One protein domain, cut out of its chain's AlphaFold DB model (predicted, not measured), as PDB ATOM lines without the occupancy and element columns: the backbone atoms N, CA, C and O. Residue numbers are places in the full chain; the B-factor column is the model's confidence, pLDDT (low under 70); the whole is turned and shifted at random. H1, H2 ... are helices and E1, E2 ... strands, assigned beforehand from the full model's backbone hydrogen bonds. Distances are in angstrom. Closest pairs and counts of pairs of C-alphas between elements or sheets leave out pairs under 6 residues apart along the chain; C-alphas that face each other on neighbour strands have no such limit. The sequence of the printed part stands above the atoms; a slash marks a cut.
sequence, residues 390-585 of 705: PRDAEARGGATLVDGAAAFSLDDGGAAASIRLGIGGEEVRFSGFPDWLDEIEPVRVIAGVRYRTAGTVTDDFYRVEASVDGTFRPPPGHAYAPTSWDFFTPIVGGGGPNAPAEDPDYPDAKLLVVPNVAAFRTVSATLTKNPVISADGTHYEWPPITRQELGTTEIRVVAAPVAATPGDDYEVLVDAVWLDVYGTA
ATOM      1  N   PRO A 390     -13.408 -55.691  88.435       92.75
ATOM      2  CA  PRO A 390     -11.967 -55.860  88.514       92.75
ATOM      3  C   PRO A 390     -11.393 -54.988  89.638       92.75
ATOM      4  O   PRO A 390     -12.039 -54.067  90.145       92.75
ATOM      5  N   ARG A 391     -10.164 -55.299  90.043       91.81
ATOM      6  CA  ARG A 391      -9.409 -54.542  91.058       91.81
ATOM      7  C   ARG A 391      -8.159 -53.895  90.497       91.81
ATOM      8  O   ARG A 391      -7.627 -52.968  91.105       91.81
ATOM      9  N   ASP A 392      -7.722 -54.382  89.347       93.56
ATOM     10  CA  ASP A 392      -6.498 -53.971  88.696       93.56
ATOM     11  C   ASP A 392      -6.804 -53.538  87.265       93.56
ATOM     12  O   ASP A 392      -7.657 -54.113  86.583       93.56
ATOM     13  N   ALA A 393      -6.100 -52.498  86.825       96.19
ATOM     14  CA  ALA A 393      -6.096 -52.043  85.448       96.19
ATOM     15  C   ALA A 393      -4.657 -51.707  85.042       96.19
ATOM     16  O   ALA A 393      -3.994 -50.903  85.702       96.19
ATOM     17  N   GLU A 394      -4.164 -52.318  83.967       96.00
ATOM     18  CA  GLU A 394      -2.769 -52.208  83.539       96.00
ATOM     19  C   GLU A 394      -2.675 -51.841  82.060       96.00
ATOM     20  O   GLU A 394      -3.222 -52.531  81.204       96.00
ATOM     21  N   ALA A 395      -1.925 -50.781  81.750       94.81
ATOM     22  CA  ALA A 395      -1.549 -50.439  80.384       94.81
ATOM     23  C   ALA A 395      -0.269 -51.175  79.963       94.81
ATOM     24  O   ALA A 395       0.735 -51.165  80.678       94.81
ATOM     25  N   ARG A 396      -0.281 -51.767  78.769       92.25
ATOM     26  CA  ARG A 396       0.823 -52.529  78.177       92.25
ATOM     27  C   ARG A 396       1.091 -52.069  76.743       92.25
ATOM     28  O   ARG A 396       0.295 -51.361  76.131       92.25
ATOM     29  N   GLY A 397       2.263 -52.428  76.219       86.00
ATOM     30  CA  GLY A 397       2.620 -52.185  74.814       86.00
ATOM     31  C   GLY A 397       2.767 -50.716  74.400       86.00
ATOM     32  O   GLY A 397       2.967 -50.453  73.225       86.00
ATOM     33  N   GLY A 398       2.710 -49.763  75.339       85.12
ATOM     34  CA  GLY A 398       2.715 -48.325  75.041       85.12
ATOM     35  C   GLY A 398       1.340 -47.656  75.124       85.12
ATOM     36  O   GLY A 398       1.256 -46.447  74.904       85.12
ATOM     37  N   ALA A 399       0.288 -48.397  75.500       89.94
ATOM     38  CA  ALA A 399      -1.015 -47.823  75.817       89.94
ATOM     39  C   ALA A 399      -0.903 -46.759  76.919       89.94
ATOM     40  O   ALA A 399      -0.084 -46.862  77.837       89.94
ATOM     41  N   THR A 400      -1.770 -45.750  76.861       92.19
ATOM     42  CA  THR A 400      -1.972 -44.815  77.971       92.19
ATOM     43  C   THR A 400      -3.289 -45.137  78.655       92.19
ATOM     44  O   THR A 400      -4.318 -45.218  77.992       92.19
ATOM     45  N   LEU A 401      -3.246 -45.265  79.982       94.75
ATOM     46  CA  LEU A 401      -4.413 -45.413  80.842       94.75
ATOM     47  C   LEU A 401      -4.433 -44.278  81.868       94.75
ATOM     48  O   LEU A 401      -3.465 -44.084  82.608       94.75
ATOM     49  N   VAL A 402      -5.544 -43.553  81.933       94.94
ATOM     50  CA  VAL A 402      -5.820 -42.535  82.950       94.94
ATOM     51  C   VAL A 402      -7.027 -42.981  83.765       94.94
ATOM     52  O   VAL A 402      -8.054 -43.334  83.199       94.94
ATOM     53  N   ASP A 403      -6.894 -42.943  85.091       92.44
ATOM     54  CA  ASP A 403      -7.971 -43.242  86.046       92.44
ATOM     55  C   ASP A 403      -8.643 -44.615  85.843       92.44
ATOM     56  O   ASP A 403      -9.862 -44.737  85.820       92.44
ATOM     57  N   GLY A 404      -7.842 -45.679  85.696       91.44
ATOM     58  CA  GLY A 404      -8.355 -47.041  85.474       91.44
ATOM     59  C   GLY A 404      -9.367 -47.521  86.521       91.44
ATOM     60  O   GLY A 404     -10.274 -48.278  86.188       91.44
ATOM     61  N   ALA A 405      -9.261 -47.024  87.758       90.62
ATOM     62  CA  ALA A 405     -10.178 -47.354  88.844       90.62
ATOM     63  C   ALA A 405     -11.612 -46.842  88.624       90.62
ATOM     64  O   ALA A 405     -12.535 -47.364  89.246       90.62
ATOM     65  N   ALA A 406     -11.818 -45.870  87.728       90.94
ATOM     66  CA  ALA A 406     -13.154 -45.413  87.357       90.94
ATOM     67  C   ALA A 406     -14.004 -46.532  86.728       90.94
ATOM     68  O   ALA A 406     -15.218 -46.485  86.838       90.94
ATOM     69  N   ALA A 407     -13.384 -47.566  86.145       91.81
ATOM     70  CA  ALA A 407     -14.091 -48.703  85.558       91.81
ATOM     71  C   ALA A 407     -14.488 -49.804  86.570       91.81
ATOM     72  O   ALA A 407     -15.012 -50.845  86.165       91.81
ATOM     73  N   PHE A 408     -14.201 -49.634  87.870       92.62
ATOM     74  CA  PHE A 408     -14.365 -50.679  88.899       92.62
ATOM     75  C   PHE A 408     -15.724 -50.639  89.618       92.62
ATOM     76  O   PHE A 408     -15.923 -51.343  90.610       92.62
ATOM     77  N   SER A 409     -16.666 -49.817  89.157       86.56
ATOM     78  CA  SER A 409     -18.051 -49.821  89.632       86.56
ATOM     79  C   SER A 409     -19.009 -49.454  88.496       86.56
ATOM     80  O   SER A 409     -18.592 -49.262  87.360       86.56
ATOM     81  N   LEU A 410     -20.309 -49.411  88.790       80.38
ATOM     82  CA  LEU A 410     -21.339 -48.904  87.870       80.38
ATOM     83  C   LEU A 410     -21.810 -47.501  88.244       80.38
ATOM     84  O   LEU A 410     -22.849 -47.053  87.758       80.38
ATOM     85  N   ASP A 411     -21.109 -46.831  89.155       77.25
ATOM     86  CA  ASP A 411     -21.537 -45.519  89.604       77.25
ATOM     87  C   ASP A 411     -21.357 -44.522  88.465       77.25
ATOM     88  O   ASP A 411     -20.237 -44.200  88.077       77.25
ATOM     89  N   ASP A 412     -22.469 -43.976  87.972       60.94
ATOM     90  CA  ASP A 412     -22.515 -42.987  86.886       60.94
ATOM     91  C   ASP A 412     -21.968 -41.602  87.325       60.94
ATOM     92  O   ASP A 412     -22.447 -40.549  86.894       60.94
ATOM     93  N   GLY A 413     -20.960 -41.564  88.206       60.19
ATOM     94  CA  GLY A 413     -20.316 -40.361  88.743       60.19
ATOM     95  C   GLY A 413     -19.621 -39.491  87.688       60.19
ATOM     96  O   GLY A 413     -19.060 -38.448  88.024       60.19
ATOM     97  N   GLY A 414     -19.669 -39.901  86.418       63.31
ATOM     98  CA  GLY A 414     -19.173 -39.168  85.257       63.31
ATOM     99  C   GLY A 414     -17.668 -39.297  85.024       63.31
ATOM    100  O   GLY A 414     -17.160 -38.673  84.090       63.31
ATOM    101  N   ALA A 415     -16.966 -40.076  85.850       76.56
ATOM    102  CA  ALA A 415     -15.577 -40.463  85.635       76.56
ATOM    103  C   ALA A 415     -15.530 -41.734  84.779       76.56
ATOM    104  O   ALA A 415     -16.344 -42.625  84.964       76.56
ATOM    105  N   ALA A 416     -14.584 -41.805  83.848       87.12
ATOM    106  CA  ALA A 416     -14.351 -42.984  83.025       87.12
ATOM    107  C   ALA A 416     -12.844 -43.194  82.902       87.12
ATOM    108  O   ALA A 416     -12.090 -42.222  82.787       87.12
ATOM    109  N   ALA A 417     -12.423 -44.454  82.885       91.62
ATOM    110  CA  ALA A 417     -11.064 -44.819  82.550       91.62
ATOM    111  C   ALA A 417     -10.802 -44.393  81.104       91.62
ATOM    112  O   ALA A 417     -11.495 -44.812  80.176       91.62
ATOM    113  N   SER A 418      -9.820 -43.519  80.922       92.88
ATOM    114  CA  SER A 418      -9.443 -42.989  79.618       92.88
ATOM    115  C   SER A 418      -8.305 -43.829  79.057       92.88
ATOM    116  O   SER A 418      -7.244 -43.962  79.674       92.88
ATOM    117  N   ILE A 419      -8.550 -44.418  77.891       91.00
ATOM    118  CA  ILE A 419      -7.610 -45.293  77.203       91.00
ATOM    119  C   ILE A 419      -7.253 -44.653  75.867       91.00
ATOM    120  O   ILE A 419      -8.123 -44.420  75.026       91.00
ATOM    121  N   ARG A 420      -5.955 -44.415  75.658       87.06
ATOM    122  CA  ARG A 420      -5.399 -44.134  74.330       87.06
ATOM    123  C   ARG A 420      -4.534 -45.302  73.894       87.06
ATOM    124  O   ARG A 420      -3.615 -45.707  74.611       87.06
ATOM    125  N   LEU A 421      -4.837 -45.806  72.710       79.88
ATOM    126  CA  LEU A 421      -4.087 -46.856  72.035       79.88
ATOM    127  C   LEU A 421      -3.290 -46.216  70.894       79.88
ATOM    128  O   LEU A 421      -3.573 -45.084  70.500       79.88
ATOM    129  N   GLY A 422      -2.245 -46.896  70.439       71.88
ATOM    130  CA  GLY A 422      -1.456 -46.475  69.286       71.88
ATOM    131  C   GLY A 422      -1.802 -47.325  68.070       71.88
ATOM    132  O   GLY A 422      -2.970 -47.590  67.817       71.88
ATOM    133  N   ILE A 423      -0.789 -47.716  67.300       65.44
ATOM    134  CA  ILE A 423      -0.973 -48.325  65.971       65.44
ATOM    135  C   ILE A 423      -0.645 -49.824  65.929       65.44
ATOM    136  O   ILE A 423      -0.640 -50.418  64.854       65.44
ATOM    137  N   GLY A 424      -0.325 -50.445  67.069       69.06
ATOM    138  CA  GLY A 424      -0.069 -51.879  67.128       69.06
ATOM    139  C   GLY A 424       0.582 -52.348  68.428       69.06
ATOM    140  O   GLY A 424       1.714 -51.986  68.746       69.06
ATOM    141  N   GLY A 425      -0.102 -53.264  69.119       72.56
ATOM    142  CA  GLY A 425       0.390 -53.953  70.317       72.56
ATOM    143  C   GLY A 425       0.067 -53.258  71.644       72.56
ATOM    144  O   GLY A 425       0.333 -53.834  72.698       72.56
ATOM    145  N   GLU A 426      -0.512 -52.055  71.616       84.44
ATOM    146  CA  GLU A 426      -1.028 -51.374  72.801       84.44
ATOM    147  C   GLU A 426      -2.283 -52.075  73.334       84.44
ATOM    148  O   GLU A 426      -3.221 -52.356  72.589       84.44
ATOM    149  N   GLU A 427      -2.331 -52.319  74.642       88.50
ATOM    150  CA  GLU A 427      -3.520 -52.859  75.303       88.50
ATOM    151  C   GLU A 427      -3.655 -52.323  76.728       88.50
ATOM    152  O   GLU A 427      -2.670 -51.981  77.381       88.50
ATOM    153  N   VAL A 428      -4.884 -52.285  77.226       93.38
ATOM    154  CA  VAL A 428      -5.207 -52.107  78.640       93.38
ATOM    155  C   VAL A 428      -5.936 -53.350  79.115       93.38
ATOM    156  O   VAL A 428      -6.920 -53.743  78.497       93.38
ATOM    157  N   ARG A 429      -5.477 -53.961  80.207       94.62
ATOM    158  CA  ARG A 429      -6.122 -55.124  80.829       94.62
ATOM    159  C   ARG A 429      -6.793 -54.743  82.136       94.62
ATOM    160  O   ARG A 429      -6.218 -53.987  82.908       94.62
ATOM    161  N   PHE A 430      -7.964 -55.311  82.378       95.19
ATOM    162  CA  PHE A 430      -8.740 -55.256  83.607       95.19
ATOM    163  C   PHE A 430      -8.774 -56.659  84.216       95.19
ATOM    164  O   PHE A 430      -9.187 -57.609  83.549       95.19
ATOM    165  N   SER A 431      -8.320 -56.798  85.459       94.44
ATOM    166  CA  SER A 431      -8.082 -58.101  86.093       94.44
ATOM    167  C   SER A 431      -8.329 -58.061  87.605       94.44
ATOM    168  O   SER A 431      -8.739 -57.040  88.168       94.44
ATOM    169  N   GLY A 432      -8.089 -59.190  88.277       88.94
ATOM    170  CA  GLY A 432      -8.221 -59.289  89.733       88.94
ATOM    171  C   GLY A 432      -9.678 -59.327  90.194       88.94
ATOM    172  O   GLY A 432     -10.009 -58.781  91.251       88.94
ATOM    173  N   PHE A 433     -10.563 -59.931  89.391       88.62
ATOM    174  CA  PHE A 433     -11.948 -60.133  89.801       88.62
ATOM    175  C   PHE A 433     -11.998 -61.002  91.071       88.62
ATOM    176  O   PHE A 433     -11.228 -61.948  91.216       88.62
ATOM    177  N   PRO A 434     -12.890 -60.689  92.020       79.69
ATOM    178  CA  PRO A 434     -13.146 -61.523  93.186       79.69
ATOM    179  C   PRO A 434     -13.406 -63.002  92.862       79.69
ATOM    180  O   PRO A 434     -14.392 -63.330  92.215       79.69
ATOM    181  N   ASP A 435     -12.604 -63.901  93.421       70.81
ATOM    182  CA  ASP A 435     -12.832 -65.353  93.409       70.81
ATOM    183  C   ASP A 435     -13.273 -65.889  94.783       70.81
ATOM    184  O   ASP A 435     -13.422 -67.090  94.977       70.81
ATOM    185  N   TRP A 436     -13.481 -65.010  95.767       58.62
ATOM    186  CA  TRP A 436     -13.664 -65.387  97.171       58.62
ATOM    187  C   TRP A 436     -15.102 -65.743  97.574       58.62
ATOM    188  O   TRP A 436     -15.305 -66.098  98.730       58.62
ATOM    189  N   LEU A 437     -16.096 -65.690  96.675       62.78
ATOM    190  CA  LEU A 437     -17.452 -66.188  96.971       62.78
ATOM    191  C   LEU A 437     -17.491 -67.723  96.878       62.78
ATOM    192  O   LEU A 437     -17.869 -68.292  95.860       62.78
ATOM    193  N   ASP A 438     -17.055 -68.399  97.940       62.81
ATOM    194  CA  ASP A 438     -17.216 -69.849  98.160       62.81
ATOM    195  C   ASP A 438     -18.684 -70.310  98.154       62.81
ATOM    196  O   ASP A 438     -18.977 -71.458  97.831       62.81
ATOM    197  N   GLU A 439     -19.601 -69.388  98.427       66.19
ATOM    198  CA  GLU A 439     -21.052 -69.577  98.385       66.19
ATOM    199  C   GLU A 439     -21.659 -69.622  96.972       66.19
ATOM    200  O   GLU A 439     -22.880 -69.674  96.851       66.19
ATOM    201  N   ILE A 440     -20.864 -69.556  95.899       73.31
ATOM    202  CA  ILE A 440     -21.380 -69.565  94.523       73.31
ATOM    203  C   ILE A 440     -20.912 -70.800  93.761       73.31
ATOM    204  O   ILE A 440     -19.723 -71.121  93.722       73.31
ATOM    205  N   GLU A 441     -21.855 -71.427  93.066       83.62
ATOM    206  CA  GLU A 441     -21.603 -72.371  91.985       83.62
ATOM    207  C   GLU A 441     -22.011 -71.725  90.649       83.62
ATOM    208  O   GLU A 441     -23.206 -71.585  90.368       83.62
ATOM    209  N   PRO A 442     -21.039 -71.233  89.849       86.88
ATOM    210  CA  PRO A 442     -21.340 -70.600  88.574       86.88
ATOM    211  C   PRO A 442     -21.835 -71.627  87.552       86.88
ATOM    212  O   PRO A 442     -21.179 -72.632  87.299       86.88
ATOM    213  N   VAL A 443     -22.951 -71.311  86.903       86.94
ATOM    214  CA  VAL A 443     -23.495 -72.045  85.749       86.94
ATOM    215  C   VAL A 443     -23.170 -71.302  84.450       86.94
ATOM    216  O   VAL A 443     -22.816 -71.897  83.429       86.94
ATOM    217  N   ARG A 444     -23.253 -69.964  84.484       87.31
ATOM    218  CA  ARG A 444     -22.921 -69.069  83.368       87.31
ATOM    219  C   ARG A 444     -22.277 -67.789  83.888       87.31
ATOM    220  O   ARG A 444     -22.679 -67.255  84.920       87.31
ATOM    221  N   VAL A 445     -21.314 -67.258  83.141       88.56
ATOM    222  CA  VAL A 445     -20.674 -65.974  83.450       88.56
ATOM    223  C   VAL A 445     -20.710 -65.092  82.213       88.56
ATOM    224  O   VAL A 445     -20.350 -65.537  81.128       88.56
ATOM    225  N   ILE A 446     -21.159 -63.850  82.367       89.62
ATOM    226  CA  ILE A 446     -21.195 -62.863  81.287       89.62
ATOM    227  C   ILE A 446     -20.187 -61.768  81.609       89.62
ATOM    228  O   ILE A 446     -20.327 -61.075  82.616       89.62
ATOM    229  N   ALA A 447     -19.187 -61.610  80.751       91.00
ATOM    230  CA  ALA A 447     -18.279 -60.474  80.789       91.00
ATOM    231  C   ALA A 447     -18.947 -59.274  80.119       91.00
ATOM    232  O   ALA A 447     -19.531 -59.423  79.048       91.00
ATOM    233  N   GLY A 448     -18.869 -58.095  80.735       90.38
ATOM    234  CA  GLY A 448     -19.478 -56.876  80.219       90.38
ATOM    235  C   GLY A 448     -18.557 -55.668  80.327       90.38
ATOM    236  O   GLY A 448     -17.813 -55.519  81.298       90.38
ATOM    237  N   VAL A 449     -18.632 -54.797  79.324       90.56
ATOM    238  CA  VAL A 449     -17.943 -53.507  79.287       90.56
ATOM    239  C   VAL A 449     -18.931 -52.425  78.874       90.56
ATOM    240  O   VAL A 449     -19.582 -52.516  77.832       90.56
ATOM    241  N   ARG A 450     -19.021 -51.375  79.690       89.69
ATOM    242  CA  ARG A 450     -19.760 -50.149  79.394       89.69
ATOM    243  C   ARG A 450     -18.755 -49.078  79.020       89.69
ATOM    244  O   ARG A 450     -17.898 -48.721  79.826       89.69
ATOM    245  N   TYR A 451     -18.843 -48.574  77.799       87.12
ATOM    246  CA  TYR A 451     -17.857 -47.636  77.278       87.12
ATOM    247  C   TYR A 451     -18.480 -46.654  76.293       87.12
ATOM    248  O   TYR A 451     -19.609 -46.810  75.840       87.12
ATOM    249  N   ARG A 452     -17.736 -45.609  75.967       82.81
ATOM    250  CA  ARG A 452     -18.038 -44.703  74.864       82.81
ATOM    251  C   ARG A 452     -16.749 -44.272  74.197       82.81
ATOM    252  O   ARG A 452     -15.650 -44.575  74.660       82.81
ATOM    253  N   THR A 453     -16.913 -43.534  73.121       78.94
ATOM    254  CA  THR A 453     -15.829 -43.181  72.225       78.94
ATOM    255  C   THR A 453     -15.791 -41.667  72.064       78.94
ATOM    256  O   THR A 453     -16.838 -41.018  71.999       78.94
ATOM    257  N   ALA A 454     -14.596 -41.081  72.085       78.00
ATOM    258  CA  ALA A 454     -14.403 -39.647  71.901       78.00
ATOM    259  C   ALA A 454     -13.299 -39.386  70.877       78.00
ATOM    260  O   ALA A 454     -12.291 -40.091  70.859       78.00
ATOM    261  N   GLY A 455     -13.484 -38.356  70.049       73.75
ATOM    262  CA  GLY A 455     -12.516 -37.955  69.032       73.75
ATOM    263  C   GLY A 455     -13.126 -37.909  67.640       73.75
ATOM    264  O   GLY A 455     -14.306 -37.623  67.465       73.75
ATOM    265  N   THR A 456     -12.326 -38.172  66.621       63.44
ATOM    266  CA  THR A 456     -12.811 -38.455  65.266       63.44
ATOM    267  C   THR A 456     -12.123 -39.715  64.804       63.44
ATOM    268  O   THR A 456     -10.900 -39.780  64.864       63.44
ATOM    269  N   VAL A 457     -12.906 -40.691  64.361       57.25
ATOM    270  CA  VAL A 457     -12.406 -41.962  63.836       57.25
ATOM    271  C   VAL A 457     -12.908 -42.093  62.417       57.25
ATOM    272  O   VAL A 457     -14.068 -41.785  62.132       57.25
ATOM    273  N   THR A 458     -12.007 -42.502  61.537       52.88
ATOM    274  CA  THR A 458     -12.344 -42.880  60.165       52.88
ATOM    275  C   THR A 458     -12.472 -44.394  60.010       52.88
ATOM    276  O   THR A 458     -12.947 -44.828  58.967       52.88
ATOM    277  N   ASP A 459     -12.104 -45.163  61.044       53.47
ATOM    278  CA  ASP A 459     -11.957 -46.620  61.012       53.47
ATOM    279  C   ASP A 459     -11.947 -47.233  62.431       53.47
ATOM    280  O   ASP A 459     -11.861 -46.502  63.426       53.47
ATOM    281  N   ASP A 460     -12.012 -48.560  62.532       55.31
ATOM    282  CA  ASP A 460     -11.968 -49.300  63.792       55.31
ATOM    283  C   ASP A 460     -10.558 -49.328  64.401       55.31
ATOM    284  O   ASP A 460      -9.574 -49.757  63.803       55.31
ATOM    285  N   PHE A 461     -10.465 -48.867  65.650       60.78
ATOM    286  CA  PHE A 461      -9.191 -48.572  66.318       60.78
ATOM    287  C   PHE A 461      -8.944 -49.405  67.586       60.78
ATOM    288  O   PHE A 461      -7.842 -49.428  68.136       60.78
ATOM    289  N   TYR A 462      -9.967 -50.094  68.094       71.69
ATOM    290  CA  TYR A 462      -9.893 -50.848  69.343       71.69
ATOM    291  C   TYR A 462     -10.791 -52.077  69.300       71.69
ATOM    292  O   TYR A 462     -11.770 -52.115  68.560       71.69
ATOM    293  N   ARG A 463     -10.469 -53.041  70.160       76.25
ATOM    294  CA  ARG A 463     -11.240 -54.261  70.381       76.25
ATOM    295  C   ARG A 463     -11.376 -54.533  71.866       76.25
ATOM    296  O   ARG A 463     -10.423 -54.297  72.611       76.25
ATOM    297  N   VAL A 464     -12.515 -55.068  72.289       80.06
ATOM    298  CA  VAL A 464     -12.742 -55.514  73.673       80.06
ATOM    299  C   VAL A 464     -12.789 -57.034  73.741       80.06
ATOM    300  O   VAL A 464     -13.657 -57.633  73.129       80.06
ATOM    301  N   GLU A 465     -11.900 -57.661  74.503       81.00
ATOM    302  CA  GLU A 465     -11.781 -59.120  74.592       81.00
ATOM    303  C   GLU A 465     -11.853 -59.596  76.041       81.00
ATOM    304  O   GLU A 465     -11.393 -58.895  76.941       81.00
ATOM    305  N   ALA A 466     -12.359 -60.809  76.272       82.75
ATOM    306  CA  ALA A 466     -12.378 -61.434  77.592       82.75
ATOM    307  C   ALA A 466     -11.760 -62.834  77.543       82.75
ATOM    308  O   ALA A 466     -12.017 -63.601  76.613       82.75
ATOM    309  N   SER A 467     -10.962 -63.167  78.552       82.94
ATOM    310  CA  SER A 467     -10.298 -64.459  78.696       82.94
ATOM    311  C   SER A 467     -10.405 -64.952  80.131       82.94
ATOM    312  O   SER A 467     -10.211 -64.183  81.066       82.94
ATOM    313  N   VAL A 468     -10.690 -66.241  80.298       82.81
ATOM    314  CA  VAL A 468     -10.857 -66.896  81.605       82.81
ATOM    315  C   VAL A 468      -9.515 -67.077  82.333       82.81
ATOM    316  O   VAL A 468      -9.471 -67.102  83.561       82.81
ATOM    317  N   ASP A 469      -8.410 -67.178  81.593       80.88
ATOM    318  CA  ASP A 469      -7.072 -67.475  82.123       80.88
ATOM    319  C   ASP A 469      -6.035 -66.372  81.833       80.88
ATOM    320  O   ASP A 469      -4.843 -66.547  82.096       80.88
ATOM    321  N   GLY A 470      -6.466 -65.242  81.259       75.06
ATOM    322  CA  GLY A 470      -5.595 -64.135  80.854       75.06
ATOM    323  C   GLY A 470      -4.765 -64.408  79.593       75.06
ATOM    324  O   GLY A 470      -3.976 -63.553  79.156       75.06
ATOM    325  N   THR A 471      -4.945 -65.577  78.969       76.50
ATOM    326  CA  THR A 471      -4.369 -65.897  77.667       76.50
ATOM    327  C   THR A 471      -5.264 -65.312  76.590       76.50
ATOM    328  O   THR A 471      -6.450 -65.619  76.510       76.50
ATOM    329  N   PHE A 472      -4.693 -64.482  75.725       72.75
ATOM    330  CA  PHE A 472      -5.371 -63.984  74.536       72.75
ATOM    331  C   PHE A 472      -4.560 -64.401  73.316       72.75
ATOM    332  O   PHE A 472      -3.346 -64.174  73.275       72.75
ATOM    333  N   ARG A 473      -5.206 -65.005  72.316       57.81
ATOM    334  CA  ARG A 473      -4.531 -65.273  71.043       57.81
ATOM    335  C   ARG A 473      -4.254 -63.954  70.305       57.81
ATOM    336  O   ARG A 473      -5.036 -63.005  70.416       57.81
ATOM    337  N   PRO A 474      -3.128 -63.851  69.578       46.50
ATOM    338  CA  PRO A 474      -2.976 -62.791  68.593       46.50
ATOM    339  C   PRO A 474      -4.052 -62.958  67.503       46.50
ATOM    340  O   PRO A 474      -4.472 -64.090  67.251       46.50
ATOM    341  N   PRO A 475      -4.492 -61.865  66.854       40.75
ATOM    342  CA  PRO A 475      -5.359 -61.960  65.685       40.75
ATOM    343  C   PRO A 475      -4.762 -62.861  64.585       40.75
ATOM    344  O   PRO A 475      -3.548 -63.101  64.598       40.75
ATOM    345  N   PRO A 476      -5.591 -63.334  63.632       38.06
ATOM    346  CA  PRO A 476      -5.157 -64.128  62.478       38.06
ATOM    347  C   PRO A 476      -3.958 -63.504  61.739       38.06
ATOM    348  O   PRO A 476      -3.676 -62.318  61.889       38.06
ATOM    349  N   GLY A 477      -3.184 -64.336  61.027       34.84
ATOM    350  CA  GLY A 477      -1.856 -64.013  60.467       34.84
ATOM    351  C   GLY A 477      -0.710 -64.895  61.001       34.84
ATOM    352  O   GLY A 477       0.405 -64.888  60.474       34.84
ATOM    353  N   HIS A 478      -0.987 -65.726  62.010       33.41
ATOM    354  CA  HIS A 478      -0.153 -66.863  62.399       33.41
ATOM    355  C   HIS A 478      -0.805 -68.160  61.912       33.41
ATOM    356  O   HIS A 478      -2.012 -68.321  62.038       33.41
ATOM    357  N   ALA A 479      -0.009 -69.084  61.364       31.33
ATOM    358  CA  ALA A 479      -0.484 -70.404  60.958       31.33
ATOM    359  C   ALA A 479      -1.311 -71.043  62.087       31.33
ATOM    360  O   ALA A 479      -0.775 -71.300  63.169       31.33
ATOM    361  N   TYR A 480      -2.602 -71.272  61.834       39.38
ATOM    362  CA  TYR A 480      -3.495 -71.954  62.761       39.38
ATOM    363  C   TYR A 480      -2.888 -73.315  63.123       39.38
ATOM    364  O   TYR A 480      -2.651 -74.163  62.259       39.38
ATOM    365  N   ALA A 481      -2.588 -73.515  64.407       34.59
ATOM    366  CA  ALA A 481      -2.171 -74.807  64.929       34.59
ATOM    367  C   ALA A 481      -3.432 -75.555  65.409       34.59
ATOM    368  O   ALA A 481      -4.070 -75.099  66.356       34.59
ATOM    369  N   PRO A 482      -3.797 -76.698  64.800       34.50
ATOM    370  CA  PRO A 482      -5.076 -77.392  65.017       34.50
ATOM    371  C   PRO A 482      -5.218 -78.099  66.377       34.50
ATOM    372  O   PRO A 482      -6.050 -78.986  66.536       34.50
ATOM    373  N   THR A 483      -4.385 -77.774  67.367       30.48
ATOM    374  CA  THR A 483      -4.251 -78.581  68.593       30.48
ATOM    375  C   THR A 483      -4.952 -78.017  69.821       30.48
ATOM    376  O   THR A 483      -4.836 -78.612  70.888       30.48
ATOM    377  N   SER A 484      -5.707 -76.930  69.691       34.00
ATOM    378  CA  SER A 484      -6.504 -76.425  70.806       34.00
ATOM    379  C   SER A 484      -7.753 -75.733  70.269       34.00
ATOM    380  O   SER A 484      -7.661 -74.669  69.649       34.00
ATOM    381  N   TRP A 485      -8.909 -76.352  70.498       36.31
ATOM    382  CA  TRP A 485     -10.244 -75.762  70.366       36.31
ATOM    383  C   TRP A 485     -10.420 -74.668  71.430       36.31
ATOM    384  O   TRP A 485     -11.213 -74.809  72.359       36.31
ATOM    385  N   ASP A 486      -9.590 -73.628  71.368       35.31
ATOM    386  CA  ASP A 486      -9.599 -72.580  72.372       35.31
ATOM    387  C   ASP A 486     -10.798 -71.661  72.107       35.31
ATOM    388  O   ASP A 486     -10.727 -70.798  71.230       35.31
ATOM    389  N   PHE A 487     -11.916 -71.872  72.805       42.91
ATOM    390  CA  PHE A 487     -13.068 -70.976  72.710       42.91
ATOM    391  C   PHE A 487     -12.742 -69.684  73.455       42.91
ATOM    392  O   PHE A 487     -12.925 -69.578  74.667       42.91
ATOM    393  N   PHE A 488     -12.253 -68.697  72.708       46.56
ATOM    394  CA  PHE A 488     -12.148 -67.315  73.155       46.56
ATOM    395  C   PHE A 488     -13.505 -66.628  73.055       46.56
ATOM    396  O   PHE A 488     -14.199 -66.718  72.042       46.56
ATOM    397  N   THR A 489     -13.857 -65.880  74.092       42.28
ATOM    398  CA  THR A 489     -14.897 -64.852  74.037       42.28
ATOM    399  C   THR A 489     -14.428 -63.678  73.167       42.28
ATOM    400  O   THR A 489     -13.407 -63.072  73.501       42.28
ATOM    401  N   PRO A 490     -15.122 -63.323  72.070       45.78
ATOM    402  CA  PRO A 490     -14.605 -62.346  71.130       45.78
ATOM    403  C   PRO A 490     -14.958 -60.903  71.490       45.78
ATOM    404  O   PRO A 490     -16.065 -60.590  71.930       45.78
ATOM    405  N   ILE A 491     -13.916 -60.084  71.331       48.69
ATOM    406  CA  ILE A 491     -13.813 -58.911  70.451       48.69
ATOM    407  C   ILE A 491     -15.126 -58.168  70.223       48.69
ATOM    408  O   ILE A 491     -16.004 -58.638  69.508       48.69
ATOM    409  N   VAL A 492     -15.199 -56.952  70.759       39.53
ATOM    410  CA  VAL A 492     -16.162 -55.954  70.296       39.53
ATOM    411  C   VAL A 492     -15.402 -54.783  69.680       39.53
ATOM    412  O   VAL A 492     -14.687 -54.075  70.402       39.53
ATOM    413  N   GLY A 493     -15.546 -54.643  68.358       37.25
ATOM    414  CA  GLY A 493     -14.884 -53.687  67.471       37.25
ATOM    415  C   GLY A 493     -13.844 -54.346  66.557       37.25
ATOM    416  O   GLY A 493     -12.906 -54.964  67.057       37.25
ATOM    417  N   GLY A 494     -13.965 -54.135  65.245       37.34
ATOM    418  CA  GLY A 494     -12.903 -54.240  64.242       37.34
ATOM    419  C   GLY A 494     -12.596 -55.609  63.648       37.34
ATOM    420  O   GLY A 494     -11.925 -56.433  64.276       37.34
ATOM    421  N   GLY A 495     -12.895 -55.735  62.350       36.28
ATOM    422  CA  GLY A 495     -12.228 -56.651  61.431       36.28
ATOM    423  C   GLY A 495     -10.713 -56.514  61.551       36.28
ATOM    424  O   GLY A 495     -10.138 -55.430  61.432       36.28
ATOM    425  N   GLY A 496     -10.052 -57.619  61.874       34.69
ATOM    426  CA  GLY A 496      -8.615 -57.635  62.072       34.69
ATOM    427  C   GLY A 496      -7.863 -57.248  60.780       34.69
ATOM    428  O   GLY A 496      -8.121 -57.800  59.723       34.69
ATOM    429  N   PRO A 497      -6.824 -56.413  60.845       34.34
ATOM    430  CA  PRO A 497      -5.954 -55.999  59.729       34.34
ATOM    431  C   PRO A 497      -4.904 -57.059  59.367       34.34
ATOM    432  O   PRO A 497      -3.839 -56.743  58.848       34.34
ATOM    433  N   ASN A 498      -5.171 -58.318  59.700       42.16
ATOM    434  CA  ASN A 498      -4.315 -59.454  59.379       42.16
ATOM    435  C   ASN A 498      -5.162 -60.694  59.052       42.16
ATOM    436  O   ASN A 498      -4.785 -61.817  59.385       42.16
ATOM    437  N   ALA A 499      -6.295 -60.505  58.372       39.25
ATOM    438  CA  ALA A 499      -6.908 -61.605  57.638       39.25
ATOM    439  C   ALA A 499      -5.844 -62.262  56.726       39.25
ATOM    440  O   ALA A 499      -4.946 -61.566  56.222       39.25
ATOM    441  N   PRO A 500      -5.847 -63.597  56.569       33.97
ATOM    442  CA  PRO A 500      -4.927 -64.254  55.651       33.97
ATOM    443  C   PRO A 500      -5.053 -63.610  54.266       33.97
ATOM    444  O   PRO A 500      -6.151 -63.402  53.770       33.97
ATOM    445  N   ALA A 501      -3.924 -63.308  53.615       37.59
ATOM    446  CA  ALA A 501      -3.870 -62.635  52.305       37.59
ATOM    447  C   ALA A 501      -4.523 -63.426  51.144       37.59
ATOM    448  O   ALA A 501      -4.355 -63.074  49.976       37.59
ATOM    449  N   GLU A 502      -5.175 -64.538  51.470       37.06
ATOM    450  CA  GLU A 502      -5.748 -65.543  50.587       37.06
ATOM    451  C   GLU A 502      -7.283 -65.533  50.638       37.06
ATOM    452  O   GLU A 502      -7.889 -66.165  49.777       37.06
ATOM    453  N   ASP A 503      -7.886 -64.790  51.574       37.69
ATOM    454  CA  ASP A 503      -9.332 -64.642  51.706       37.69
ATOM    455  C   ASP A 503      -9.808 -63.309  51.075       37.69
ATOM    456  O   ASP A 503      -9.394 -62.233  51.524       37.69
ATOM    457  N   PRO A 504     -10.579 -63.352  49.972       38.44
ATOM    458  CA  PRO A 504     -11.128 -62.176  49.306       38.44
ATOM    459  C   PRO A 504     -12.307 -61.507  50.039       38.44
ATOM    460  O   PRO A 504     -12.681 -60.411  49.609       38.44
ATOM    461  N   ASP A 505     -12.846 -62.100  51.111       38.41
ATOM    462  CA  ASP A 505     -14.144 -61.708  51.691       38.41
ATOM    463  C   ASP A 505     -14.037 -60.650  52.817       38.41
ATOM    464  O   ASP A 505     -15.004 -59.978  53.162       38.41
ATOM    465  N   TYR A 506     -12.820 -60.325  53.274       39.31
ATOM    466  CA  TYR A 506     -12.552 -59.175  54.159       39.31
ATOM    467  C   TYR A 506     -11.854 -58.012  53.414       39.31
ATOM    468  O   TYR A 506     -10.617 -57.972  53.351       39.31
ATOM    469  N   PRO A 507     -12.575 -57.009  52.867       35.75
ATOM    470  CA  PRO A 507     -11.937 -55.814  52.328       35.75
ATOM    471  C   PRO A 507     -11.599 -54.790  53.430       35.75
ATOM    472  O   PRO A 507     -12.208 -54.774  54.497       35.75
ATOM    473  N   ASP A 508     -10.603 -53.948  53.130       45.00
ATOM    474  CA  ASP A 508     -10.046 -52.813  53.893       45.00
ATOM    475  C   ASP A 508     -10.961 -52.162  54.963       45.00
ATOM    476  O   ASP A 508     -12.112 -51.866  54.674       45.00
ATOM    477  N   ALA A 509     -10.397 -51.813  56.136       46.00
ATOM    478  CA  ALA A 509     -10.815 -50.710  57.031       46.00
ATOM    479  C   ALA A 509     -12.333 -50.391  57.090       46.00
ATOM    480  O   ALA A 509     -12.829 -49.546  56.337       46.00
ATOM    481  N   LYS A 510     -13.073 -51.040  58.001       53.09
ATOM    482  CA  LYS A 510     -14.540 -50.944  58.125       53.09
ATOM    483  C   LYS A 510     -14.945 -50.446  59.522       53.09
ATOM    484  O   LYS A 510     -14.426 -50.924  60.521       53.09
ATOM    485  N   LEU A 511     -15.902 -49.510  59.589       52.59
ATOM    486  CA  LEU A 511     -16.498 -49.018  60.844       52.59
ATOM    487  C   LEU A 511     -17.586 -49.982  61.332       52.59
ATOM    488  O   LEU A 511     -18.655 -50.046  60.723       52.59
ATOM    489  N   LEU A 512     -17.370 -50.654  62.463       55.47
ATOM    490  CA  LEU A 512     -18.346 -51.594  63.043       55.47
ATOM    491  C   LEU A 512     -19.140 -50.982  64.215       55.47
ATOM    492  O   LEU A 512     -20.071 -51.571  64.764       55.47
ATOM    493  N   VAL A 513     -18.830 -49.729  64.560       56.81
ATOM    494  CA  VAL A 513     -19.448 -48.961  65.650       56.81
ATOM    495  C   VAL A 513     -19.704 -47.534  65.165       56.81
ATOM    496  O   VAL A 513     -18.790 -46.888  64.661       56.81
ATOM    497  N   VAL A 514     -20.915 -46.984  65.368       62.16
ATOM    498  CA  VAL A 514     -21.172 -45.558  65.076       62.16
ATOM    499  C   VAL A 514     -20.254 -44.704  65.971       62.16
ATOM    500  O   VAL A 514     -20.427 -44.690  67.198       62.16
ATOM    501  N   PRO A 515     -19.260 -43.989  65.415       62.19
ATOM    502  CA  PRO A 515     -18.331 -43.235  66.239       62.19
ATOM    503  C   PRO A 515     -19.043 -42.054  66.905       62.19
ATOM    504  O   PRO A 515     -20.061 -41.559  66.417       62.19
ATOM    505  N   ASN A 516     -18.480 -41.553  68.006       65.00
ATOM    506  CA  ASN A 516     -18.923 -40.316  68.656       65.00
ATOM    507  C   ASN A 516     -20.373 -40.321  69.154       65.00
ATOM    508  O   ASN A 516     -21.035 -39.278  69.197       65.00
ATOM    509  N   VAL A 517     -20.867 -41.482  69.582       65.31
ATOM    510  CA  VAL A 517     -22.136 -41.547  70.303       65.31
ATOM    511  C   VAL A 517     -21.922 -41.045  71.727       65.31
ATOM    512  O   VAL A 517     -21.086 -41.544  72.475       65.31
ATOM    513  N   ALA A 518     -22.677 -40.008  72.098       68.25
ATOM    514  CA  ALA A 518     -22.563 -39.365  73.408       68.25
ATOM    515  C   ALA A 518     -23.024 -40.271  74.566       68.25
ATOM    516  O   ALA A 518     -22.615 -40.063  75.711       68.25
ATOM    517  N   ALA A 519     -23.889 -41.244  74.263       76.44
ATOM    518  CA  ALA A 519     -24.369 -42.246  75.201       76.44
ATOM    519  C   ALA A 519     -23.354 -43.382  75.369       76.44
ATOM    520  O   ALA A 519     -22.610 -43.718  74.449       76.44
ATOM    521  N   PHE A 520     -23.348 -43.981  76.558       79.06
ATOM    522  CA  PHE A 520     -22.591 -45.198  76.793       79.06
ATOM    523  C   PHE A 520     -23.207 -46.374  76.046       79.06
ATOM    524  O   PHE A 520     -24.422 -46.567  76.056       79.06
ATOM    525  N   ARG A 521     -22.324 -47.165  75.454       81.56
ATOM    526  CA  ARG A 521     -22.583 -48.459  74.845       81.56
ATOM    527  C   ARG A 521     -22.332 -49.548  75.864       81.56
ATOM    528  O   ARG A 521     -21.556 -49.356  76.800       81.56
ATOM    529  N   THR A 522     -22.976 -50.691  75.682       84.06
ATOM    530  CA  THR A 522     -22.680 -51.894  76.461       84.06
ATOM    531  C   THR A 522     -22.425 -53.041  75.521       84.06
ATOM    532  O   THR A 522     -23.223 -53.304  74.629       84.06
ATOM    533  N   VAL A 523     -21.319 -53.725  75.763       82.06
ATOM    534  CA  VAL A 523     -20.923 -54.896  74.999       82.06
ATOM    535  C   VAL A 523     -20.599 -56.009  75.970       82.06
ATOM    536  O   VAL A 523     -20.096 -55.755  77.069       82.06
ATOM    537  N   SER A 524     -20.959 -57.234  75.614       85.88
ATOM    538  CA  SER A 524     -20.851 -58.350  76.541       85.88
ATOM    539  C   SER A 524     -20.844 -59.682  75.825       85.88
ATOM    540  O   SER A 524     -21.447 -59.819  74.766       85.88
ATOM    541  N   ALA A 525     -20.234 -60.684  76.446       80.06
ATOM    542  CA  ALA A 525     -20.222 -62.041  75.928       80.06
ATOM    543  C   ALA A 525     -20.225 -63.065  77.069       80.06
ATOM    544  O   ALA A 525     -19.744 -62.795  78.173       80.06
ATOM    545  N   THR A 526     -20.764 -64.258  76.808       83.19
ATOM    546  CA  THR A 526     -20.692 -65.386  77.745       83.19
ATOM    547  C   THR A 526     -19.284 -65.946  77.748       83.19
ATOM    548  O   THR A 526     -18.817 -66.373  76.699       83.19
ATOM    549  N   LEU A 527     -18.638 -65.987  78.916       81.31
ATOM    550  CA  LEU A 527     -17.360 -66.670  79.089       81.31
ATOM    551  C   LEU A 527     -17.546 -68.174  78.883       81.31
ATOM    552  O   LEU A 527     -18.386 -68.801  79.529       81.31
ATOM    553  N   THR A 528     -16.725 -68.741  78.009       74.44
ATOM    554  CA  THR A 528     -16.734 -70.162  77.659       74.44
ATOM    555  C   THR A 528     -15.351 -70.761  77.856       74.44
ATOM    556  O   THR A 528     -14.343 -70.070  77.722       74.44
ATOM    557  N   LYS A 529     -15.304 -72.060  78.152       72.62
ATOM    558  CA  LYS A 529     -14.072 -72.853  78.150       72.62
ATOM    559  C   LYS A 529     -14.025 -73.738  76.920       72.62
ATOM    560  O   LYS A 529     -15.045 -74.009  76.291       72.62
ATOM    561  N   ASN A 530     -12.828 -74.228  76.634       66.25
ATOM    562  CA  ASN A 530     -12.613 -75.233  75.607       66.25
ATOM    563  C   ASN A 530     -13.460 -76.462  75.919       66.25
ATOM    564  O   ASN A 530     -13.398 -76.942  77.060       66.25
ATOM    565  N   PRO A 531     -14.197 -77.003  74.940       60.03
ATOM    566  CA  PRO A 531     -14.871 -78.255  75.135       60.03
ATOM    567  C   PRO A 531     -13.824 -79.334  75.364       60.03
ATOM    568  O   PRO A 531     -12.748 -79.358  74.757       60.03
ATOM    569  N   VAL A 532     -14.157 -80.240  76.262       61.38
ATOM    570  CA  VAL A 532     -13.408 -81.463  76.488       61.38
ATOM    571  C   VAL A 532     -14.150 -82.602  75.817       61.38
ATOM    572  O   VAL A 532     -15.363 -82.555  75.637       61.38
ATOM    573  N   ILE A 533     -13.423 -83.640  75.429       61.66
ATOM    574  CA  ILE A 533     -14.080 -84.888  75.057       61.66
ATOM    575  C   ILE A 533     -14.554 -85.531  76.362       61.66
ATOM    576  O   ILE A 533     -13.761 -85.677  77.298       61.66
ATOM    577  N   SER A 534     -15.833 -85.895  76.406       64.75
ATOM    578  CA  SER A 534     -16.457 -86.662  77.488       64.75
ATOM    579  C   SER A 534     -15.601 -87.852  77.920       64.75
ATOM    580  O   SER A 534     -14.843 -88.437  77.139       64.75
ATOM    581  N   ALA A 535     -15.736 -88.252  79.184       71.75
ATOM    582  CA  ALA A 535     -14.932 -89.335  79.752       71.75
ATOM    583  C   ALA A 535     -15.092 -90.677  79.004       71.75
ATOM    584  O   ALA A 535     -14.191 -91.518  79.057       71.75
ATOM    585  N   ASP A 536     -16.220 -90.883  78.316       66.38
ATOM    586  CA  ASP A 536     -16.495 -92.068  77.500       66.38
ATOM    587  C   ASP A 536     -16.055 -91.934  76.028       66.38
ATOM    588  O   ASP A 536     -16.077 -92.923  75.293       66.38
ATOM    589  N   GLY A 537     -15.590 -90.753  75.613       58.75
ATOM    590  CA  GLY A 537     -15.082 -90.496  74.271       58.75
ATOM    591  C   GLY A 537     -16.156 -90.260  73.211       58.75
ATOM    592  O   GLY A 537     -15.826 -90.324  72.029       58.75
ATOM    593  N   THR A 538     -17.423 -90.059  73.593       51.47
ATOM    594  CA  THR A 538     -18.555 -90.117  72.645       51.47
ATOM    595  C   THR A 538     -19.112 -88.762  72.219       51.47
ATOM    596  O   THR A 538     -19.775 -88.681  71.189       51.47
ATOM    597  N   HIS A 539     -18.861 -87.709  72.991       54.94
ATOM    598  CA  HIS A 539     -19.355 -86.356  72.728       54.94
ATOM    599  C   HIS A 539     -18.440 -85.281  73.331       54.94
ATOM    600  O   HIS A 539     -17.586 -85.579  74.172       54.94
ATOM    601  N   TYR A 540     -18.618 -84.038  72.886       54.41
ATOM    602  CA  TYR A 540     -17.983 -82.863  73.474       54.41
ATOM    603  C   TYR A 540     -18.795 -82.363  74.675       54.41
ATOM    604  O   TYR A 540     -20.019 -82.306  74.621       54.41
ATOM    605  N   GLU A 541     -18.105 -81.990  75.746       60.62
ATOM    606  CA  GLU A 541     -18.669 -81.357  76.937       60.62
ATOM    607  C   GLU A 541     -18.053 -79.968  77.081       60.62
ATOM    608  O   GLU A 541     -16.835 -79.831  76.992       60.62
ATOM    609  N   TRP A 542     -18.859 -78.941  77.345       69.75
ATOM    610  CA  TRP A 542     -18.364 -77.600  77.659       69.75
ATOM    611  C   TRP A 542     -18.230 -77.461  79.174       69.75
ATOM    612  O   TRP A 542     -19.249 -77.394  79.867       69.75
ATOM    613  N   PRO A 543     -17.001 -77.419  79.722       71.69
ATOM    614  CA  PRO A 543     -16.831 -77.319  81.158       71.69
ATOM    615  C   PRO A 543     -17.392 -75.987  81.670       71.69
ATOM    616  O   PRO A 543     -17.125 -74.944  81.059       71.69
ATOM    617  N   PRO A 544     -18.090 -75.979  82.817       77.56
ATOM    618  CA  PRO A 544     -18.516 -74.735  83.435       77.56
ATOM    619  C   PRO A 544     -17.307 -73.909  83.895       77.56
ATOM    620  O   PRO A 544     -16.218 -74.436  84.171       77.56
ATOM    621  N   ILE A 545     -17.516 -72.597  84.002       82.75
ATOM    622  CA  ILE A 545     -16.558 -71.678  84.621       82.75
ATOM    623  C   ILE A 545     -16.530 -71.956  86.120       82.75
ATOM    624  O   ILE A 545     -17.551 -71.886  86.798       82.75
ATOM    625  N   THR A 546     -15.354 -72.253  86.654       84.62
ATOM    626  CA  THR A 546     -15.185 -72.486  88.086       84.62
ATOM    627  C   THR A 546     -14.992 -71.173  88.838       84.62
ATOM    628  O   THR A 546     -14.569 -70.156  88.289       84.62
ATOM    629  N   ARG A 547     -15.233 -71.202  90.150       81.62
ATOM    630  CA  ARG A 547     -14.992 -70.052  91.033       81.62
ATOM    631  C   ARG A 547     -13.554 -69.524  90.946       81.62
ATOM    632  O   ARG A 547     -13.349 -68.320  90.896       81.62
ATOM    633  N   GLN A 548     -12.567 -70.423  90.954       82.25
ATOM    634  CA  GLN A 548     -11.141 -70.063  90.941       82.25
ATOM    635  C   GLN A 548     -10.756 -69.332  89.649       82.25
ATOM    636  O   GLN A 548      -9.945 -68.411  89.671       82.25
ATOM    637  N   GLU A 549     -11.394 -69.699  88.541       86.69
ATOM    638  CA  GLU A 549     -11.166 -69.096  87.228       86.69
ATOM    639  C   GLU A 549     -11.700 -67.657  87.124       86.69
ATOM    640  O   GLU A 549     -11.237 -66.888  86.284       86.69
ATOM    641  N   LEU A 550     -12.602 -67.232  88.018       86.94
ATOM    642  CA  LEU A 550     -13.004 -65.823  88.101       86.94
ATOM    643  C   LEU A 550     -11.796 -64.936  88.437       86.94
ATOM    644  O   LEU A 550     -11.621 -63.885  87.828       86.94
ATOM    645  N   GLY A 551     -10.919 -65.382  89.343       85.62
ATOM    646  CA  GLY A 551      -9.736 -64.629  89.771       85.62
ATOM    647  C   GLY A 551      -8.656 -64.490  88.699       85.62
ATOM    648  O   GLY A 551      -7.892 -63.524  88.715       85.62
ATOM    649  N   THR A 552      -8.612 -65.428  87.750       86.69
ATOM    650  CA  THR A 552      -7.688 -65.412  86.606       86.69
ATOM    651  C   THR A 552      -8.285 -64.761  85.364       86.69
ATOM    652  O   THR A 552      -7.571 -64.570  84.382       86.69
ATOM    653  N   THR A 553      -9.573 -64.413  85.403       89.19
ATOM    654  CA  THR A 553     -10.248 -63.789  84.270       89.19
ATOM    655  C   THR A 553      -9.672 -62.394  84.021       89.19
ATOM    656  O   THR A 553      -9.524 -61.583  84.940       89.19
ATOM    657  N   GLU A 554      -9.384 -62.089  82.761       90.69
ATOM    658  CA  GLU A 554      -8.961 -60.769  82.305       90.69
ATOM    659  C   GLU A 554      -9.883 -60.277  81.187       90.69
ATOM    660  O   GLU A 554     -10.265 -61.030  80.291       90.69
ATOM    661  N   ILE A 555     -10.204 -58.984  81.206       91.12
ATOM    662  CA  ILE A 555     -10.874 -58.285  80.104       91.12
ATOM    663  C   ILE A 555      -9.900 -57.239  79.573       91.12
ATOM    664  O   ILE A 555      -9.375 -56.454  80.356       91.12
ATOM    665  N   ARG A 556      -9.634 -57.193  78.266       88.44
ATOM    666  CA  ARG A 556      -8.712 -56.214  77.671       88.44
ATOM    667  C   ARG A 556      -9.372 -55.331  76.624       88.44
ATOM    668  O   ARG A 556     -10.221 -55.786  75.869       88.44
ATOM    669  N   VAL A 557      -8.916 -54.084  76.554       87.12
ATOM    670  CA  VAL A 557      -9.129 -53.166  75.431       87.12
ATOM    671  C   VAL A 557      -7.806 -53.074  74.676       87.12
ATOM    672  O   VAL A 557      -6.814 -52.612  75.237       87.12
ATOM    673  N   VAL A 558      -7.761 -53.541  73.434       81.19
ATOM    674  CA  VAL A 558      -6.527 -53.677  72.640       81.19
ATOM    675  C   VAL A 558      -6.628 -52.892  71.341       81.19
ATOM    676  O   VAL A 558      -7.720 -52.762  70.795       81.19
ATOM    677  N   ALA A 559      -5.507 -52.355  70.855       74.38
ATOM    678  CA  ALA A 559      -5.459 -51.660  69.574       74.38
ATOM    679  C   ALA A 559      -5.902 -52.610  68.453       74.38
ATOM    680  O   ALA A 559      -5.374 -53.722  68.337       74.38
ATOM    681  N   ALA A 560      -6.848 -52.170  67.625       64.69
ATOM    682  CA  ALA A 560      -7.104 -52.817  66.348       64.69
ATOM    683  C   ALA A 560      -5.975 -52.366  65.398       64.69
ATOM    684  O   ALA A 560      -5.759 -51.165  65.258       64.69
ATOM    685  N   PRO A 561      -5.192 -53.271  64.791       50.12
ATOM    686  CA  PRO A 561      -4.002 -52.871  64.027       50.12
ATOM    687  C   PRO A 561      -4.297 -52.166  62.672       50.12
ATOM    688  O   PRO A 561      -3.454 -52.207  61.771       50.12
ATOM    689  N   VAL A 562      -5.526 -51.677  62.445       48.84
ATOM    690  CA  VAL A 562      -5.891 -51.047  61.173       48.84
ATOM    691  C   VAL A 562      -5.189 -49.702  61.160       48.84
ATOM    692  O   VAL A 562      -5.166 -49.001  62.171       48.84
ATOM    693  N   ALA A 563      -4.455 -49.429  60.082       43.00
ATOM    694  CA  ALA A 563      -3.442 -48.387  60.048       43.00
ATOM    695  C   ALA A 563      -4.037 -47.044  60.475       43.00
ATOM    696  O   ALA A 563      -4.670 -46.372  59.666       43.00
ATOM    697  N   ALA A 564      -3.796 -46.646  61.729       44.72
ATOM    698  CA  ALA A 564      -4.187 -45.333  62.202       44.72
ATOM    699  C   ALA A 564      -3.700 -44.316  61.182       44.72
ATOM    700  O   ALA A 564      -2.502 -44.262  60.854       44.72
ATOM    701  N   THR A 565      -4.623 -43.530  60.646       50.25
ATOM    702  CA  THR A 565      -4.212 -42.484  59.733       50.25
ATOM    703  C   THR A 565      -3.478 -41.462  60.597       50.25
ATOM    704  O   THR A 565      -4.004 -41.053  61.633       50.25
ATOM    705  N   PRO A 566      -2.247 -41.038  60.252       48.66
ATOM    706  CA  PRO A 566      -1.558 -40.012  61.024       48.66
ATOM    707  C   PRO A 566      -2.453 -38.770  61.189       48.66
ATOM    708  O   PRO A 566      -2.655 -38.025  60.231       48.66
ATOM    709  N   GLY A 567      -2.998 -38.558  62.394       53.88
ATOM    710  CA  GLY A 567      -4.001 -37.519  62.661       53.88
ATOM    711  C   GLY A 567      -5.204 -37.956  63.506       53.88
ATOM    712  O   GLY A 567      -5.888 -37.070  64.014       53.88
ATOM    713  N   ASP A 568      -5.437 -39.257  63.696       58.72
ATOM    714  CA  ASP A 568      -6.486 -39.746  64.599       58.72
ATOM    715  C   ASP A 568      -6.142 -39.413  66.071       58.72
ATOM    716  O   ASP A 568      -5.060 -39.732  66.565       58.72
ATOM    717  N   ASP A 569      -7.057 -38.729  66.767       67.31
ATOM    718  CA  ASP A 569      -6.995 -38.428  68.208       67.31
ATOM    719  C   ASP A 569      -8.234 -39.045  68.850       67.31
ATOM    720  O   ASP A 569      -9.313 -38.446  68.861       67.31
ATOM    721  N   TYR A 570      -8.088 -40.298  69.275       72.94
ATOM    722  CA  TYR A 570      -9.188 -41.130  69.727       72.94
ATOM    723  C   TYR A 570      -8.966 -41.650  71.144       72.94
ATOM    724  O   TYR A 570      -7.853 -42.000  71.544       72.94
ATOM    725  N   GLU A 571     -10.054 -41.709  71.902       81.75
ATOM    726  CA  GLU A 571     -10.061 -42.141  73.290       81.75
ATOM    727  C   GLU A 571     -11.236 -43.090  73.536       81.75
ATOM    728  O   GLU A 571     -12.397 -42.759  73.263       81.75
ATOM    729  N   VAL A 572     -10.933 -44.272  74.080       85.56
ATOM    730  CA  VAL A 572     -11.950 -45.175  74.627       85.56
ATOM    731  C   VAL A 572     -12.161 -44.778  76.081       85.56
ATOM    732  O   VAL A 572     -11.239 -44.828  76.894       85.56
ATOM    733  N   LEU A 573     -13.379 -44.354  76.397       89.12
ATOM    734  CA  LEU A 573     -13.793 -43.982  77.743       89.12
ATOM    735  C   LEU A 573     -14.577 -45.149  78.334       89.12
ATOM    736  O   LEU A 573     -15.747 -45.337  78.000       89.12
ATOM    737  N   VAL A 574     -13.924 -45.933  79.187       91.88
ATOM    738  CA  VAL A 574     -14.510 -47.107  79.841       91.88
ATOM    739  C   VAL A 574     -15.079 -46.701  81.189       91.88
ATOM    740  O   VAL A 574     -14.361 -46.237  82.067       91.88
ATOM    741  N   ASP A 575     -16.379 -46.874  81.346       91.56
ATOM    742  CA  ASP A 575     -17.116 -46.452  82.531       91.56
ATOM    743  C   ASP A 575     -17.362 -47.610  83.497       91.56
ATOM    744  O   ASP A 575     -17.330 -47.413  84.702       91.56
ATOM    745  N   ALA A 576     -17.508 -48.836  82.990       93.19
ATOM    746  CA  ALA A 576     -17.552 -50.015  83.842       93.19
ATOM    747  C   ALA A 576     -17.045 -51.260  83.121       93.19
ATOM    748  O   ALA A 576     -17.291 -51.444  81.927       93.19
ATOM    749  N   VAL A 577     -16.403 -52.146  83.876       94.06
ATOM    750  CA  VAL A 577     -16.044 -53.508  83.466       94.06
ATOM    751  C   VAL A 577     -16.541 -54.464  84.545       94.06
ATOM    752  O   VAL A 577     -16.294 -54.226  85.724       94.06
ATOM    753  N   TRP A 578     -17.251 -55.532  84.181       94.06
ATOM    754  CA  TRP A 578     -17.807 -56.464  85.167       94.06
ATOM    755  C   TRP A 578     -17.926 -57.902  84.661       94.06
ATOM    756  O   TRP A 578     -17.916 -58.161  83.459       94.06
ATOM    757  N   LEU A 579     -18.107 -58.825  85.609       92.75
ATOM    758  CA  LEU A 579     -18.614 -60.178  85.384       92.75
ATOM    759  C   LEU A 579     -19.974 -60.322  86.070       92.75
ATOM    760  O   LEU A 579     -20.081 -60.124  87.280       92.75
ATOM    761  N   ASP A 580     -21.011 -60.684  85.323       91.88
ATOM    762  CA  ASP A 580     -22.271 -61.162  85.888       91.88
ATOM    763  C   ASP A 580     -22.212 -62.677  86.053       91.88
ATOM    764  O   ASP A 580     -22.077 -63.407  85.071       91.88
ATOM    765  N   VAL A 581     -22.332 -63.144  87.293       91.44
ATOM    766  CA  VAL A 581     -22.271 -64.564  87.642       91.44
ATOM    767  C   VAL A 581     -23.682 -65.078  87.883       91.44
ATOM    768  O   VAL A 581     -24.375 -64.618  88.796       91.44
ATOM    769  N   TYR A 582     -24.094 -66.032  87.056       91.38
ATOM    770  CA  TYR A 582     -25.372 -66.727  87.122       91.38
ATOM    771  C   TYR A 582     -25.162 -68.167  87.575       91.38
ATOM    772  O   TYR A 582     -24.221 -68.823  87.130       91.38
ATOM    773  N   GLY A 583     -26.043 -68.659  88.437       89.38
ATOM    774  CA  GLY A 583     -25.982 -70.019  88.958       89.38
ATOM    775  C   GLY A 583     -26.645 -70.118  90.319       89.38
ATOM    776  O   GLY A 583     -27.581 -69.370  90.615       89.38
ATOM    777  N   THR A 584     -26.136 -71.011  91.159       84.00
ATOM    778  CA  THR A 584     -26.746 -71.305  92.455       84.00
ATOM    779  C   THR A 584     -25.924 -70.724  93.596       84.00
ATOM    780  O   THR A 584     -24.689 -70.686  93.582       84.00
ATOM    781  N   ALA A 585     -26.639 -70.221  94.600       74.75
ATOM    782  CA  ALA A 585     -26.034 -69.914  95.881       74.75
ATOM    783  C   ALA A 585     -26.014 -71.201  96.705       74.75
ATOM    784  O   ALA A 585     -27.068 -71.787  96.970       74.75
TER     785      ALA A 585
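AT A GLANCE: This is residues 390 to 585 of the 705 residues of an uncharacterized protein of Acidobacteria bacterium (UniProt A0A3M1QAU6). Two antiparallel sheets of five strands each lie face to face as a twisted sandwich, and the long paired strands E5 and E10 run along its length. The strands form a jelly roll, one long hairpin wound over both sheets, in four nested antiparallel pairs: E3 with E10, E4 with E9, E5 with E8, and E6 with E7. The 196 printed residues follow the order E1 E2 H1 E3 E4 E5 E6 E7 E8 H2 E9 E10; the class is mostly strand, though under half of the residues, 84, are in named elements. The whole is compact but flat, with a radius of gyration of the C-alphas of 17.7 A and spans of 56 by 48 by 26 A.

IN THESE COORDINATES: The larger sheet runs E2, residues 400 to 402; E3, 417 to 420; E10, 569 to 585, 46.0 A long; E5, 440 to 456, 43.6 A long; and E8, 521 to 526, 17.3 A long. E5 bends by 78 degrees at residue 443. The other sheet runs E1, 392 to 396; E4, 427 to 431; E9, 554 to 559, 16.0 A; E6, 462 to 467, 16.5 A; and E7, 489 to 492. The helices are H1, 404 to 408, and H2, 547 to 552. C-alpha 392 begins E1 at (-6.498, -53.971, 88.696), and C-alpha 585 ends E10 at (-26.034, -69.914, 95.881).

HOW THE PARTS SIT: E10 and E5 are antiparallel at 167 degrees, with N 450 and O 576 2.8 A apart, within hydrogen-bond range. Also within range are N 449 and O 523 of E5 and E8, 2.9 A, N 419 and O 572 of E3 and E10, 2.9 A, and N 402 and O 418 of E2 and E3, 2.9 A. The parts of the two sheets that face each other are 8.5 A centre to centre. In the other sheet, N 394 and O 429 of E1 and E4 are 2.9 A apart, N 430 and O 555 of E4 and E9 2.7 A, and N 465 and O 556 of E9 and E6 2.9 A. E6 and E7 form a hairpin, with N 464 and O 492 3.0 A apart. H1 is at the larger sheet's level, with the C-alphas of Ala 407 and Ala 576 of E10 the closest, 4.1 A; it is on the other sheet at a height of 8.0 A, only just over E1, on which 3 of its 5 C-alphas fall. H2 only grazes both sheets. No O i to N i+4 pair is within range in H1, 0 of 1, or H2, 0 of 2; O i to N i+3 pairs are, 2 of 2 and 3 of 3.

THE WHOLE: The two C-alphas farthest apart, of Asp 536 and Gly 567, are 57.9 A apart. The printed part has no cut. The long links are E6 to E7, E7 to E8 and E8 to H2. The mean pLDDT of the printed part is 70.4; 83 residues are under 70, among them 473 to 518.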